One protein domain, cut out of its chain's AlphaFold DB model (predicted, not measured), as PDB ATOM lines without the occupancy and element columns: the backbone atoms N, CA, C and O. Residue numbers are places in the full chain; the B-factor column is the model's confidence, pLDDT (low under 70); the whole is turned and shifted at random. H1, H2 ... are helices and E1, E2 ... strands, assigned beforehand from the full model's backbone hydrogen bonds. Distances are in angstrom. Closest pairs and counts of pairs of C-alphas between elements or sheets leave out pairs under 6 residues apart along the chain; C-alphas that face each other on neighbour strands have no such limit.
ATOM      1  N   LEU A   5     279.280 270.187 268.215       98.56
ATOM      2  CA  LEU A   5     280.303 269.729 269.137       98.56
ATOM      3  C   LEU A   5     280.021 268.285 269.551       98.56
ATOM      4  O   LEU A   5     279.011 267.993 270.194       98.56
ATOM      5  N   TYR A   6     280.942 267.392 269.218       98.50
ATOM      6  CA  TYR A   6     280.913 266.004 269.648       98.50
ATOM      7  C   TYR A   6     281.793 265.823 270.875       98.50
ATOM      8  O   TYR A   6     282.984 266.140 270.874       98.50
ATOM      9  N   LEU A   7     281.192 265.276 271.920       98.44
ATOM     10  CA  LEU A   7     281.814 264.999 273.201       98.44
ATOM     11  C   LEU A   7     281.740 263.507 273.489       98.44
ATOM     12  O   LEU A   7     280.811 262.805 273.084       98.44
ATOM     13  N   LEU A   8     282.721 263.022 274.235       97.75
ATOM     14  CA  LEU A   8     282.681 261.672 274.747       97.75
ATOM     15  C   LEU A   8     281.789 261.619 275.988       97.75
ATOM     16  O   LEU A   8     282.036 262.341 276.955       97.75
ATOM     17  N   ALA A   9     280.785 260.743 275.976       97.31
ATOM     18  CA  ALA A   9     279.954 260.499 277.147       97.31
ATOM     19  C   ALA A   9     280.829 259.991 278.315       97.31
ATOM     20  O   ALA A   9     281.610 259.054 278.116       97.31
ATOM     21  N   PRO A  10     280.748 260.594 279.518       96.88
ATOM     22  CA  PRO A  10     281.538 260.163 280.666       96.88
ATOM     23  C   PRO A  10     281.041 258.819 281.215       96.88
ATOM     24  O   PRO A  10     279.924 258.390 280.932       96.88
ATOM     25  N   GLY A  11     281.860 258.177 282.047       96.94
ATOM     26  CA  GLY A  11     281.510 256.926 282.720       96.94
ATOM     27  C   GLY A  11     281.794 255.671 281.894       96.94
ATOM     28  O   GLY A  11     281.194 254.629 282.146       96.94
ATOM     29  N   PHE A  12     282.685 255.753 280.905       96.31
ATOM     30  CA  PHE A  12     283.042 254.618 280.056       96.31
ATOM     31  C   PHE A  12     284.111 253.730 280.697       96.31
ATOM     32  O   PHE A  12     284.896 254.182 281.530       96.31
ATOM     33  N   GLU A  13     284.172 252.477 280.260       96.44
ATOM     34  CA  GLU A  13     285.243 251.544 280.604       96.44
ATOM     35  C   GLU A  13     286.228 251.430 279.440       96.44
ATOM     36  O   GLU A  13     285.829 251.413 278.275       96.44
ATOM     37  N   ASP A  14     287.513 251.329 279.768       95.31
ATOM     38  CA  ASP A  14     288.565 250.996 278.815       95.31
ATOM     39  C   ASP A  14     289.034 249.560 279.112       95.31
ATOM     40  O   ASP A  14     289.550 249.316 280.207       95.31
ATOM     41  N   PRO A  15     288.880 248.596 278.182       94.25
ATOM     42  CA  PRO A  15     289.357 247.225 278.349       94.25
ATOM     43  C   PRO A  15     290.855 247.114 278.662       94.25
ATOM     44  O   PRO A  15     291.274 246.114 279.241       94.25
ATOM     45  N   ALA A  16     291.665 248.124 278.320       95.81
ATOM     46  CA  ALA A  16     293.073 248.184 278.707       95.81
ATOM     47  C   ALA A  16     293.273 248.445 280.215       95.81
ATOM     48  O   ALA A  16     294.347 248.182 280.758       95.81
ATOM     49  N   TYR A  17     292.237 248.928 280.906       96.19
ATOM     50  CA  TYR A  17     292.235 249.265 282.327       96.19
ATOM     51  C   TYR A  17     290.976 248.710 283.028       96.19
ATOM     52  O   TYR A  17     290.106 249.477 283.453       96.19
ATOM     53  N   PRO A  18     290.868 247.379 283.178       95.31
ATOM     54  CA  PRO A  18     289.663 246.733 283.694       95.31
ATOM     55  C   PRO A  18     289.304 247.189 285.117       95.31
ATOM     56  O   PRO A  18     290.177 247.421 285.958       95.31
ATOM     57  N   GLY A  19     287.999 247.288 285.394       96.62
ATOM     58  CA  GLY A  19     287.459 247.662 286.707       96.62
ATOM     59  C   GLY A  19     287.532 249.157 287.032       96.62
ATOM     60  O   GLY A  19     287.331 249.542 288.184       96.62
ATOM     61  N   LYS A  20     287.832 250.006 286.043       97.62
ATOM     62  CA  LYS A  20     287.862 251.463 286.188       97.62
ATOM     63  C   LYS A  20     286.850 252.118 285.256       97.62
ATOM     64  O   LYS A  20     286.707 251.722 284.103       97.62
ATOM     65  N   SER A  21     286.202 253.158 285.771       97.69
ATOM     66  CA  SER A  21     285.341 254.051 285.001       97.69
ATOM     67  C   SER A  21     286.078 255.362 284.741       97.69
ATOM     68  O   SER A  21     286.760 255.889 285.625       97.69
ATOM     69  N   PHE A  22     285.960 255.872 283.522       98.06
ATOM     70  CA  PHE A  22     286.730 256.998 283.020       98.06
ATOM     71  C   PHE A  22     285.835 258.124 282.512       98.06
ATOM     72  O   PHE A  22     284.669 257.945 282.157       98.06
ATOM     73  N   TYR A  23     286.428 259.307 282.419       97.62
ATOM     74  CA  TYR A  23     285.899 260.436 281.671       97.62
ATOM     75  C   TYR A  23     287.025 261.038 280.822       97.62
ATOM     76  O   TYR A  23     288.203 260.940 281.166       97.62
ATOM     77  N   CYS A  24     286.675 261.670 279.701       97.31
ATOM     78  CA  CYS A  24     287.629 262.461 278.929       97.31
ATOM     79  C   CYS A  24     287.717 263.856 279.551       97.31
ATOM     80  O   CYS A  24     286.729 264.589 279.551       97.31
ATOM     81  N   TRP A  25     288.883 264.236 280.069       97.69
ATOM     82  CA  TRP A  25     289.048 265.520 280.753       97.69
ATOM     83  C   TRP A  25     288.858 266.729 279.819       97.69
ATOM     84  O   TRP A  25     288.278 267.723 280.243       97.69
ATOM     85  N   HIS A  26     289.242 266.627 278.537       98.25
ATOM     86  CA  HIS A  26     288.931 267.647 277.527       98.25
ATOM     87  C   HIS A  26     287.418 267.808 277.321       98.25
ATOM     88  O   HIS A  26     286.917 268.925 277.254       98.25
ATOM     89  N   CYS A  27     286.672 266.701 277.253       98.50
ATOM     90  CA  CYS A  27     285.216 266.762 277.127       98.50
ATOM     91  C   CYS A  27     284.582 267.337 278.398       98.50
ATOM     92  O   CYS A  27     283.711 268.187 278.299       98.50
ATOM     93  N   ALA A  28     285.055 266.933 279.582       98.50
ATOM     94  CA  ALA A  28     284.563 267.453 280.857       98.50
ATOM     95  C   ALA A  28     284.788 268.970 281.003       98.50
ATOM     96  O   ALA A  28     283.920 269.669 281.521       98.50
ATOM     97  N   LEU A  29     285.917 269.486 280.504       98.25
ATOM     98  CA  LEU A  29     286.180 270.923 280.422       98.25
ATOM     99  C   LEU A  29     285.106 271.636 279.590       98.25
ATOM    100  O   LEU A  29     284.500 272.598 280.059       98.25
ATOM    101  N   LEU A  30     284.838 271.142 278.378       98.56
ATOM    102  CA  LEU A  30     283.833 271.731 277.492       98.56
ATOM    103  C   LEU A  30     282.413 271.599 278.055       98.56
ATOM    104  O   LEU A  30     281.652 272.558 277.985       98.56
ATOM    105  N   GLU A  31     282.067 270.472 278.681       98.56
ATOM    106  CA  GLU A  31     280.797 270.305 279.404       98.56
ATOM    107  C   GLU A  31     280.621 271.386 280.477       98.56
ATOM    108  O   GLU A  31     279.557 271.997 280.569       98.56
ATOM    109  N   GLY A  32     281.671 271.672 281.255       98.38
ATOM    110  CA  GLY A  32     281.649 272.725 282.270       98.38
ATOM    111  C   GLY A  32     281.410 274.117 281.680       98.38
ATOM    112  O   GLY A  32     280.611 274.886 282.221       98.38
ATOM    113  N   VAL A  33     282.040 274.427 280.544       98.44
ATOM    114  CA  VAL A  33     281.827 275.693 279.823       98.44
ATOM    115  C   VAL A  33     280.384 275.789 279.319       98.44
ATOM    116  O   VAL A  33     279.701 276.771 279.600       98.44
ATOM    117  N   LEU A  34     279.880 274.756 278.639       98.50
ATOM    118  CA  LEU A  34     278.508 274.727 278.120       98.50
ATOM    119  C   LEU A  34     277.469 274.873 279.239       98.50
ATOM    120  O   LEU A  34     276.527 275.653 279.110       98.50
ATOM    121  N   ALA A  35     277.661 274.159 280.351       98.38
ATOM    122  CA  ALA A  35     276.774 274.213 281.510       98.38
ATOM    123  C   ALA A  35     276.775 275.587 282.198       98.38
ATOM    124  O   ALA A  35     275.749 276.002 282.735       98.38
ATOM    125  N   SER A  36     277.900 276.307 282.160       98.50
ATOM    126  CA  SER A  36     278.021 277.648 282.744       98.50
ATOM    127  C   SER A  36     277.308 278.726 281.918       98.50
ATOM    128  O   SER A  36     276.905 279.751 282.467       98.50
ATOM    129  N   PHE A  37     277.105 278.493 280.615       98.38
ATOM    130  CA  PHE A  37     276.486 279.450 279.690       98.38
ATOM    131  C   PHE A  37     275.360 278.810 278.855       98.38
ATOM    132  O   PHE A  37     275.432 278.781 277.623       98.38
ATOM    133  N   PRO A  38     274.269 278.330 279.487       97.75
ATOM    134  CA  PRO A  38     273.236 277.542 278.808       97.75
ATOM    135  C   PRO A  38     272.526 278.294 277.670       97.75
ATOM    136  O   PRO A  38     272.120 277.682 276.684       97.75
ATOM    137  N   GLY A  39     272.404 279.625 277.769       97.94
ATOM    138  CA  GLY A  39     271.829 280.454 276.704       97.94
ATOM    139  C   GLY A  39     272.675 280.472 275.427       97.94
ATOM    140  O   GLY A  39     272.120 280.432 274.332       97.94
ATOM    141  N   LEU A  40     274.006 280.469 275.561       97.94
ATOM    142  CA  LEU A  40     274.929 280.383 274.424       97.94
ATOM    143  C   LEU A  40     275.014 278.950 273.896       97.94
ATOM    144  O   LEU A  40     274.996 278.733 272.686       97.94
ATOM    145  N   ALA A  41     275.018 277.962 274.797       97.69
ATOM    146  CA  ALA A  41     275.043 276.548 274.437       97.69
ATOM    147  C   ALA A  41     273.842 276.135 273.566       97.69
ATOM    148  O   ALA A  41     274.005 275.324 272.662       97.69
ATOM    149  N   ALA A  42     272.661 276.740 273.749       96.44
ATOM    150  CA  ALA A  42     271.493 276.508 272.886       96.44
ATOM    151  C   ALA A  42     271.723 276.894 271.400       96.44
ATOM    152  O   ALA A  42     271.000 276.446 270.496       96.44
ATOM    153  N   GLY A  43     272.731 277.730 271.132       96.06
ATOM    154  CA  GLY A  43     273.161 278.122 269.792       96.06
ATOM    155  C   GLY A  43     273.961 277.052 269.045       96.06
ATOM    156  O   GLY A  43     274.053 277.131 267.821       96.06
ATOM    157  N   ILE A  44     274.470 276.036 269.744       97.00
ATOM    158  CA  ILE A  44     275.351 274.991 269.207       97.00
ATOM    159  C   ILE A  44     274.641 273.638 269.318       97.00
ATOM    160  O   ILE A  44     273.908 273.389 270.272       97.00
ATOM    161  N   GLU A  45     274.830 272.756 268.338       98.12
ATOM    162  CA  GLU A  45     274.404 271.361 268.475       98.12
ATOM    163  C   GLU A  45     275.447 270.604 269.309       98.12
ATOM    164  O   GLU A  45     276.637 270.652 269.007       98.12
ATOM    165  N   VAL A  46     275.031 269.887 270.355       98.12
ATOM    166  CA  VAL A  46     275.960 269.134 271.216       98.12
ATOM    167  C   VAL A  46     275.568 267.666 271.234       98.12
ATOM    168  O   VAL A  46     274.493 267.310 271.722       98.12
ATOM    169  N   ARG A  47     276.466 266.800 270.762       98.00
ATOM    170  CA  ARG A  47     276.267 265.349 270.713       98.00
ATOM    171  C   ARG A  47     277.240 264.635 271.630       98.00
ATOM    172  O   ARG A  47     278.434 264.907 271.623       98.00
ATOM    173  N   ARG A  48     276.722 263.703 272.426       97.81
ATOM    174  CA  ARG A  48     277.510 262.891 273.358       97.81
ATOM    175  C   ARG A  48     277.504 261.463 272.859       97.81
ATOM    176  O   ARG A  48     276.439 260.857 272.786       97.81
ATOM    177  N   ILE A  49     278.673 260.941 272.518       97.06
ATOM    178  CA  ILE A  49     278.798 259.614 271.912       97.06
ATOM    179  C   ILE A  49     279.606 258.667 272.793       97.06
ATOM    180  O   ILE A  49     280.385 259.087 273.650       97.06
ATOM    181  N   SER A  50     279.394 257.368 272.602       95.75
ATOM    182  CA  SER A  50     280.028 256.322 273.402       95.75
ATOM    183  C   SER A  50     281.520 256.153 273.088       95.75
ATOM    184  O   SER A  50     281.978 256.414 271.977       95.75
ATOM    185  N   TRP A  51     282.275 255.639 274.061       94.75
ATOM    186  CA  TRP A  51     283.723 255.413 273.954       94.75
ATOM    187  C   TRP A  51     284.199 254.416 272.890       94.75
ATOM    188  O   TRP A  51     285.223 254.735 272.268       94.75
ATOM    189  N   PRO A  52     283.529 253.266 272.655       93.56
ATOM    190  CA  PRO A  52     284.050 252.223 271.778       93.56
ATOM    191  C   PRO A  52     284.399 252.725 270.376       93.56
ATOM    192  O   PRO A  52     283.654 253.494 269.767       93.56
ATOM    193  N   ARG A  53     285.537 252.254 269.858       91.69
ATOM    194  CA  ARG A  53     285.915 252.418 268.450       91.69
ATOM    195  C   ARG A  53     285.454 251.193 267.631       91.69
ATOM    196  O   ARG A  53     285.458 250.090 268.177       91.69
ATOM    197  N   PRO A  54     285.114 251.355 266.338       92.88
ATOM    198  CA  PRO A  54     285.059 252.621 265.608       92.88
ATOM    199  C   PRO A  54     283.868 253.489 266.040       92.88
ATOM    200  O   PRO A  54     282.748 253.004 266.203       92.88
ATOM    201  N   ARG A  55     284.110 254.794 266.191       94.75
ATOM    202  CA  ARG A  55     283.087 255.810 266.461       94.75
ATOM    203  C   ARG A  55     282.387 256.146 265.156       94.75
ATOM    204  O   ARG A  55     282.716 257.147 264.532       94.75
ATOM    205  N   ARG A  56     281.465 255.275 264.737       92.25
ATOM    206  CA  ARG A  56     280.829 255.324 263.407       92.25
ATOM    207  C   ARG A  56     280.327 256.717 263.038       92.25
ATOM    208  O   ARG A  56     280.693 257.213 261.991       92.25
ATOM    209  N   GLU A  57     279.625 257.387 263.950       91.94
ATOM    210  CA  GLU A  57     279.114 258.743 263.707       91.94
ATOM    211  C   GLU A  57     280.215 259.747 263.327       91.94
ATOM    212  O   GLU A  57     280.003 260.578 262.457       91.94
ATOM    213  N   ILE A  58     281.404 259.647 263.925       95.88
ATOM    214  CA  ILE A  58     282.535 260.521 263.589       95.88
ATOM    215  C   ILE A  58     283.273 260.021 262.350       95.88
ATOM    216  O   ILE A  58     283.631 260.821 261.496       95.88
ATOM    217  N   ALA A  59     283.486 258.709 262.238       95.31
ATOM    218  CA  ALA A  59     284.186 258.115 261.104       95.31
ATOM    219  C   ALA A  59     283.449 258.372 259.778       95.31
ATOM    220  O   ALA A  59     284.081 258.712 258.784       95.31
ATOM    221  N   ASP A  60     282.117 258.287 259.786       94.31
ATOM    222  CA  ASP A  60     281.272 258.561 258.622       94.31
ATOM    223  C   ASP A  60     281.318 260.048 258.218       94.31
ATOM    224  O   ASP A  60     281.173 260.375 257.041       94.31
ATOM    225  N   LEU A  61     281.524 260.954 259.186       94.50
ATOM    226  CA  LEU A  61     281.574 262.402 258.957       94.50
ATOM    227  C   LEU A  61     282.963 262.906 258.555       94.50
ATOM    228  O   LEU A  61     283.066 263.780 257.697       94.50
ATOM    229  N   LEU A  62     284.013 262.410 259.209       95.88
ATOM    230  CA  LEU A  62     285.361 262.984 259.161       95.88
ATOM    231  C   LEU A  62     286.414 262.027 258.580       95.88
ATOM    232  O   LEU A  62     287.560 262.435 258.412       95.88
ATOM    233  N   GLY A  63     286.055 260.778 258.271       95.50
ATOM    234  CA  GLY A  63     286.988 259.728 257.854       95.50
ATOM    235  C   GLY A  63     287.450 258.846 259.018       95.50
ATOM    236  O   GLY A  63     287.422 259.240 260.188       95.50
ATOM    237  N   GLU A  64     287.883 257.621 258.707       94.50
ATOM    238  CA  GLU A  64     288.260 256.624 259.718       94.50
ATOM    239  C   GLU A  64     289.467 257.052 260.565       94.50
ATOM    240  O   GLU A  64     289.581 256.643 261.725       94.50
ATOM    241  N   GLU A  65     290.343 257.900 260.030       94.19
ATOM    242  CA  GLU A  65     291.493 258.448 260.744       94.19
ATOM    243  C   GLU A  65     291.124 259.506 261.807       94.19
ATOM    244  O   GLU A  65     291.852 259.653 262.792       94.19
ATOM    245  N   ASN A  66     289.968 260.172 261.696       94.81
ATOM    246  CA  ASN A  66     289.622 261.370 262.480       94.81
ATOM    247  C   ASN A  66     288.590 261.104 263.586       94.81
ATOM    248  O   ASN A  66     287.580 261.786 263.694       94.81
ATOM    249  N   GLN A  67     288.828 260.106 264.441       94.81
ATOM    250  CA  GLN A  67     287.864 259.680 265.476       94.81
ATOM    251  C   GLN A  67     288.110 260.270 266.878       94.81
ATOM    252  O   GLN A  67     287.562 259.763 267.865       94.81
ATOM    253  N   SER A  68     288.992 261.260 267.015       94.25
ATOM    254  CA  SER A  68     289.304 261.893 268.305       94.25
ATOM    255  C   SER A  68     288.125 262.714 268.830       94.25
ATOM    256  O   SER A  68     287.312 263.215 268.063       94.25
ATOM    257  N   LEU A  69     288.014 262.812 270.158       97.19
ATOM    258  CA  LEU A  69     287.023 263.643 270.843       97.19
ATOM    259  C   LEU A  69     287.714 264.422 271.976       97.19
ATOM    260  O   LEU A  69     288.584 263.849 272.646       97.19
ATOM    261  N   PRO A  70     287.295 265.665 272.261       98.44
ATOM    262  CA  PRO A  70     286.197 266.387 271.616       98.44
ATOM    263  C   PRO A  70     286.530 266.825 270.182       98.44
ATOM    264  O   PRO A  70     287.698 266.965 269.844       98.44
ATOM    265  N   VAL A  71     285.505 267.039 269.354       98.56
ATOM    266  CA  VAL A  71     285.662 267.640 268.019       98.56
ATOM    267  C   VAL A  71     284.494 268.574 267.720       98.56
ATOM    268  O   VAL A  71     283.336 268.223 267.957       98.56
ATOM    269  N   LEU A  72     284.790 269.769 267.212       98.62
ATOM    270  CA  LEU A  72     283.805 270.724 266.714       98.62
ATOM    271  C   LEU A  72     283.758 270.642 265.189       98.62
ATOM    272  O   LEU A  72     284.735 270.961 264.519       98.62
ATOM    273  N   VAL A  73     282.617 270.233 264.644       98.00
ATOM    274  CA  VAL A  73     282.351 270.220 263.203       98.00
ATOM    275  C   VAL A  73     281.666 271.526 262.821       98.00
ATOM    276  O   VAL A  73     280.622 271.864 263.384       98.00
ATOM    277  N   LEU A  74     282.251 272.261 261.876       97.69
ATOM    278  CA  LEU A  74     281.775 273.586 261.479       97.69
ATOM    279  C   LEU A  74     280.668 273.480 260.424       97.69
ATOM    280  O   LEU A  74     280.739 272.662 259.506       97.69
ATOM    281  N   ALA A  75     279.652 274.333 260.530       96.25
ATOM    282  CA  ALA A  75     278.512 274.365 259.619       96.25
ATOM    283  C   ALA A  75     278.904 274.662 258.162       96.25
ATOM    284  O   ALA A  75     278.234 274.195 257.239       96.25
ATOM    285  N   GLU A  76     279.959 275.448 257.955       94.12
ATOM    286  CA  GLU A  76     280.529 275.780 256.646       94.12
ATOM    287  C   GLU A  76     281.541 274.748 256.115       94.12
ATOM    288  O   GLU A  76     282.030 274.897 254.995       94.12
ATOM    289  N   GLY A  77     281.828 273.694 256.884       94.12
ATOM    290  CA  GLY A  77     282.808 272.665 256.553       94.12
ATOM    291  C   GLY A  77     284.131 272.811 257.310       94.12
ATOM    292  O   GLY A  77     284.515 273.893 257.750       94.12
ATOM    293  N   GLY A  78     284.833 271.687 257.454       95.81
ATOM    294  CA  GLY A  78     286.010 271.571 258.315       95.81
ATOM    295  C   GLY A  78     285.662 271.199 259.759       95.81
ATOM    296  O   GLY A  78     284.492 271.125 260.147       95.81
ATOM    297  N   PHE A  79     286.696 270.921 260.550       97.94
ATOM    298  CA  PHE A  79     286.561 270.554 261.955       97.94
ATOM    299  C   PHE A  79     287.771 271.018 262.773       97.94
ATOM    300  O   PHE A  79     288.834 271.295 262.218       97.94
ATOM    301  N   ILE A  80     287.590 271.098 264.090       98.25
ATOM    302  CA  ILE A  80     288.621 271.429 265.079       98.25
ATOM    303  C   ILE A  80     288.612 270.328 266.141       98.25
ATOM    304  O   ILE A  80     287.571 270.095 266.755       98.25
ATOM    305  N   ASP A  81     289.731 269.637 266.347       96.75
ATOM    306  CA  ASP A  81     289.837 268.439 267.197       96.75
ATOM    307  C   ASP A  81     290.757 268.606 268.420       96.75
ATOM    308  O   ASP A  81     291.014 267.648 269.156       96.75
ATOM    309  N   ASP A  82     291.215 269.829 268.682       96.94
ATOM    310  CA  ASP A  82     291.969 270.187 269.876       96.94
ATOM    311  C   ASP A  82     291.166 271.112 270.808       96.94
ATOM    312  O   ASP A  82     290.322 271.906 270.388       96.94
ATOM    313  N   LYS A  83     291.420 271.008 272.119       96.50
ATOM    314  CA  LYS A  83     290.646 271.746 273.127       96.50
ATOM    315  C   LYS A  83     290.775 273.268 273.000       96.50
ATOM    316  O   LYS A  83     289.816 273.965 273.314       96.50
ATOM    317  N   ASP A  84     291.937 273.778 272.597       97.25
ATOM    318  CA  ASP A  84     292.223 275.213 272.637       97.25
ATOM    319  C   ASP A  84     291.573 275.891 271.435       97.25
ATOM    320  O   ASP A  84     290.887 276.900 271.595       97.25
ATOM    321  N   GLY A  85     291.668 275.265 270.261       98.19
ATOM    322  CA  GLY A  85     290.934 275.660 269.070       98.19
ATOM    323  C   GLY A  85     289.421 275.617 269.280       98.19
ATOM    324  O   GLY A  85     288.723 276.541 268.863       98.19
ATOM    325  N   ILE A  86     288.892 274.596 269.970       98.56
ATOM    326  CA  ILE A  86     287.456 274.541 270.279       98.56
ATOM    327  C   ILE A  86     287.052 275.689 271.215       98.56
ATOM    328  O   ILE A  86     286.049 276.350 270.954       98.56
ATOM    329  N   LEU A  87     287.806 275.969 272.283       98.38
ATOM    330  CA  LEU A  87     287.507 277.083 273.198       98.38
ATOM    331  C   LEU A  87     287.570 278.450 272.497       98.38
ATOM    332  O   LEU A  87     286.716 279.312 272.731       98.38
ATOM    333  N   GLU A  88     288.541 278.635 271.607       98.19
ATOM    334  CA  GLU A  88     288.653 279.843 270.789       98.19
ATOM    335  C   GLU A  88     287.465 279.977 269.827       98.19
ATOM    336  O   GLU A  88     286.877 281.052 269.703       98.19
ATOM    337  N   ALA A  89     287.039 278.879 269.198       98.12
ATOM    338  CA  ALA A  89     285.863 278.852 268.335       98.12
ATOM    339  C   ALA A  89     284.568 279.154 269.108       98.12
ATOM    340  O   ALA A  89     283.742 279.939 268.640       98.12
ATOM    341  N   LEU A  90     284.400 278.605 270.317       98.31
ATOM    342  CA  LEU A  90     283.278 278.948 271.198       98.31
ATOM    343  C   LEU A  90     283.235 280.453 271.482       98.31
ATOM    344  O   LEU A  90     282.162 281.060 271.440       98.31
ATOM    345  N   SER A  91     284.394 281.068 271.715       98.12
ATOM    346  CA  SER A  91     284.478 282.500 272.003       98.12
ATOM    347  C   SER A  91     284.169 283.349 270.768       98.12
ATOM    348  O   SER A  91     283.258 284.179 270.773       98.12
ATOM    349  N   THR A  92     284.876 283.095 269.668       96.94
ATOM    350  CA  THR A  92     284.837 283.925 268.454       96.94
ATOM    351  C   THR A  92     283.582 283.732 267.606       96.94
ATOM    352  O   THR A  92     283.144 284.677 266.951       96.94
ATOM    353  N   ARG A  93     282.978 282.536 267.617       96.62
ATOM    354  CA  ARG A  93     281.828 282.190 266.758       96.62
ATOM    355  C   ARG A  93     280.504 282.145 267.503       96.62
ATOM    356  O   ARG A  93     279.457 282.397 266.909       96.62
ATOM    357  N   HIS A  94     280.538 281.813 268.792       97.50
ATOM    358  CA  HIS A  94     279.329 281.568 269.585       97.50
ATOM    359  C   HIS A  94     279.179 282.513 270.782       97.50
ATOM    360  O   HIS A  94     278.206 282.399 271.528       97.50
ATOM    361  N   GLY A  95     280.099 283.468 270.947       97.88
ATOM    362  CA  GLY A  95     280.004 284.530 271.946       97.88
ATOM    363  C   GLY A  95     280.263 284.070 273.379       97.88
ATOM    364  O   GLY A  95     279.881 284.779 274.312       97.88
TER     365      GLY A  95
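Overview. This is residues 5 to 95 of the 101 residues of an uncharacterized protein of Labrenzia marina (UniProt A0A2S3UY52). A small three-stranded sheet, with E1 in its middle, has H1 packed slantwise over E1 and E2, and H4 running roughly side by side with H1 and grazing the sheet near E3. H3 grazes the sheet well away from both of these helices, and a long loop, residues 9 to 24, reaches out as far as 24 A from the mean of the C-alphas. The printed part has 91 residues with four named helices and three named strands, in the order E1 H1 H2 E2 H3 E3 H4; the sheet runs E2 E1 E3 and is mixed. The class is mixed, helices and strands. The whole is compact, with a radius of gyration of the C-alphas of 13.5 A and spans of 41 by 29 by 20 A.

Arrangement. E1, residues 5 to 8, is the inner strand. E2, residues 45 to 49, is its parallel neighbour at 21 degrees, with N 5 and O 45 2.8 A apart and N 49 and O 7 2.9 A apart, within hydrogen-bond range. E3, residues 71 to 73, is its antiparallel neighbour at 153 degrees, with N 6 and O 71 2.8 A apart. H1, residues 25 to 36, is on the sheet at a height of 10.2 A, over E2 and E1, slantwise to the strands at 49 degrees to E1 on the local plane; the closest C-alphas of E1 and H1 are those of Leu 7 and Cys 27, 5.5 A apart. H2, residues 38 to 41, is not on the sheet; it and H1 touch only at the corner, and only just, with 3 pairs of C-alphas within 8 A, made by residues 34 to 35 of H1 alone; the closest C-alphas are those of Leu 34 and Ala 41, 5.4 A apart. E1, H1, H2 and E2 form a strand-helix-strand unit, two parallel neighbour strands with helices between, and its crossover is right-handed. H3, residues 56 to 62, only grazes the sheet and is apart from H1 and H4. H4, residues 83 to 94, only grazes the sheet with residues 83 to 90; the closest C-alphas of E3 and H4 are those of Leu 72 and Ile 86, 6.4 A apart. H4 and H1 are close but not clearly touching, the same way at a shallow tilt of 23 degrees, with the C-alphas of His 26 and Lys 83 closest at 6.3 A. In H1 and H4 every O i to N i+4 pair is within hydrogen-bond range, in H3 2 of 3 are, and H2 is too short for such a pair.

Along the chain. E1 begins at C-alpha 5 (280.303, 269.729, 269.137) and is 10.1 A long from first to last C-alpha. H1 is 16.5 A long, E2 13.0 A and H3 9.9 A. H4 is 15.4 A long and ends at C-alpha 94 (279.329, 281.568, 269.585).

Size, cuts and confidence. The two C-alphas farthest apart are those of Gly 19 and Glu 76, 41.7 A. The printed part has no cut. The link from E1 to H1, 16 residues, is long. The mean pLDDT of the printed part is 96.8, and no printed residue is under 70.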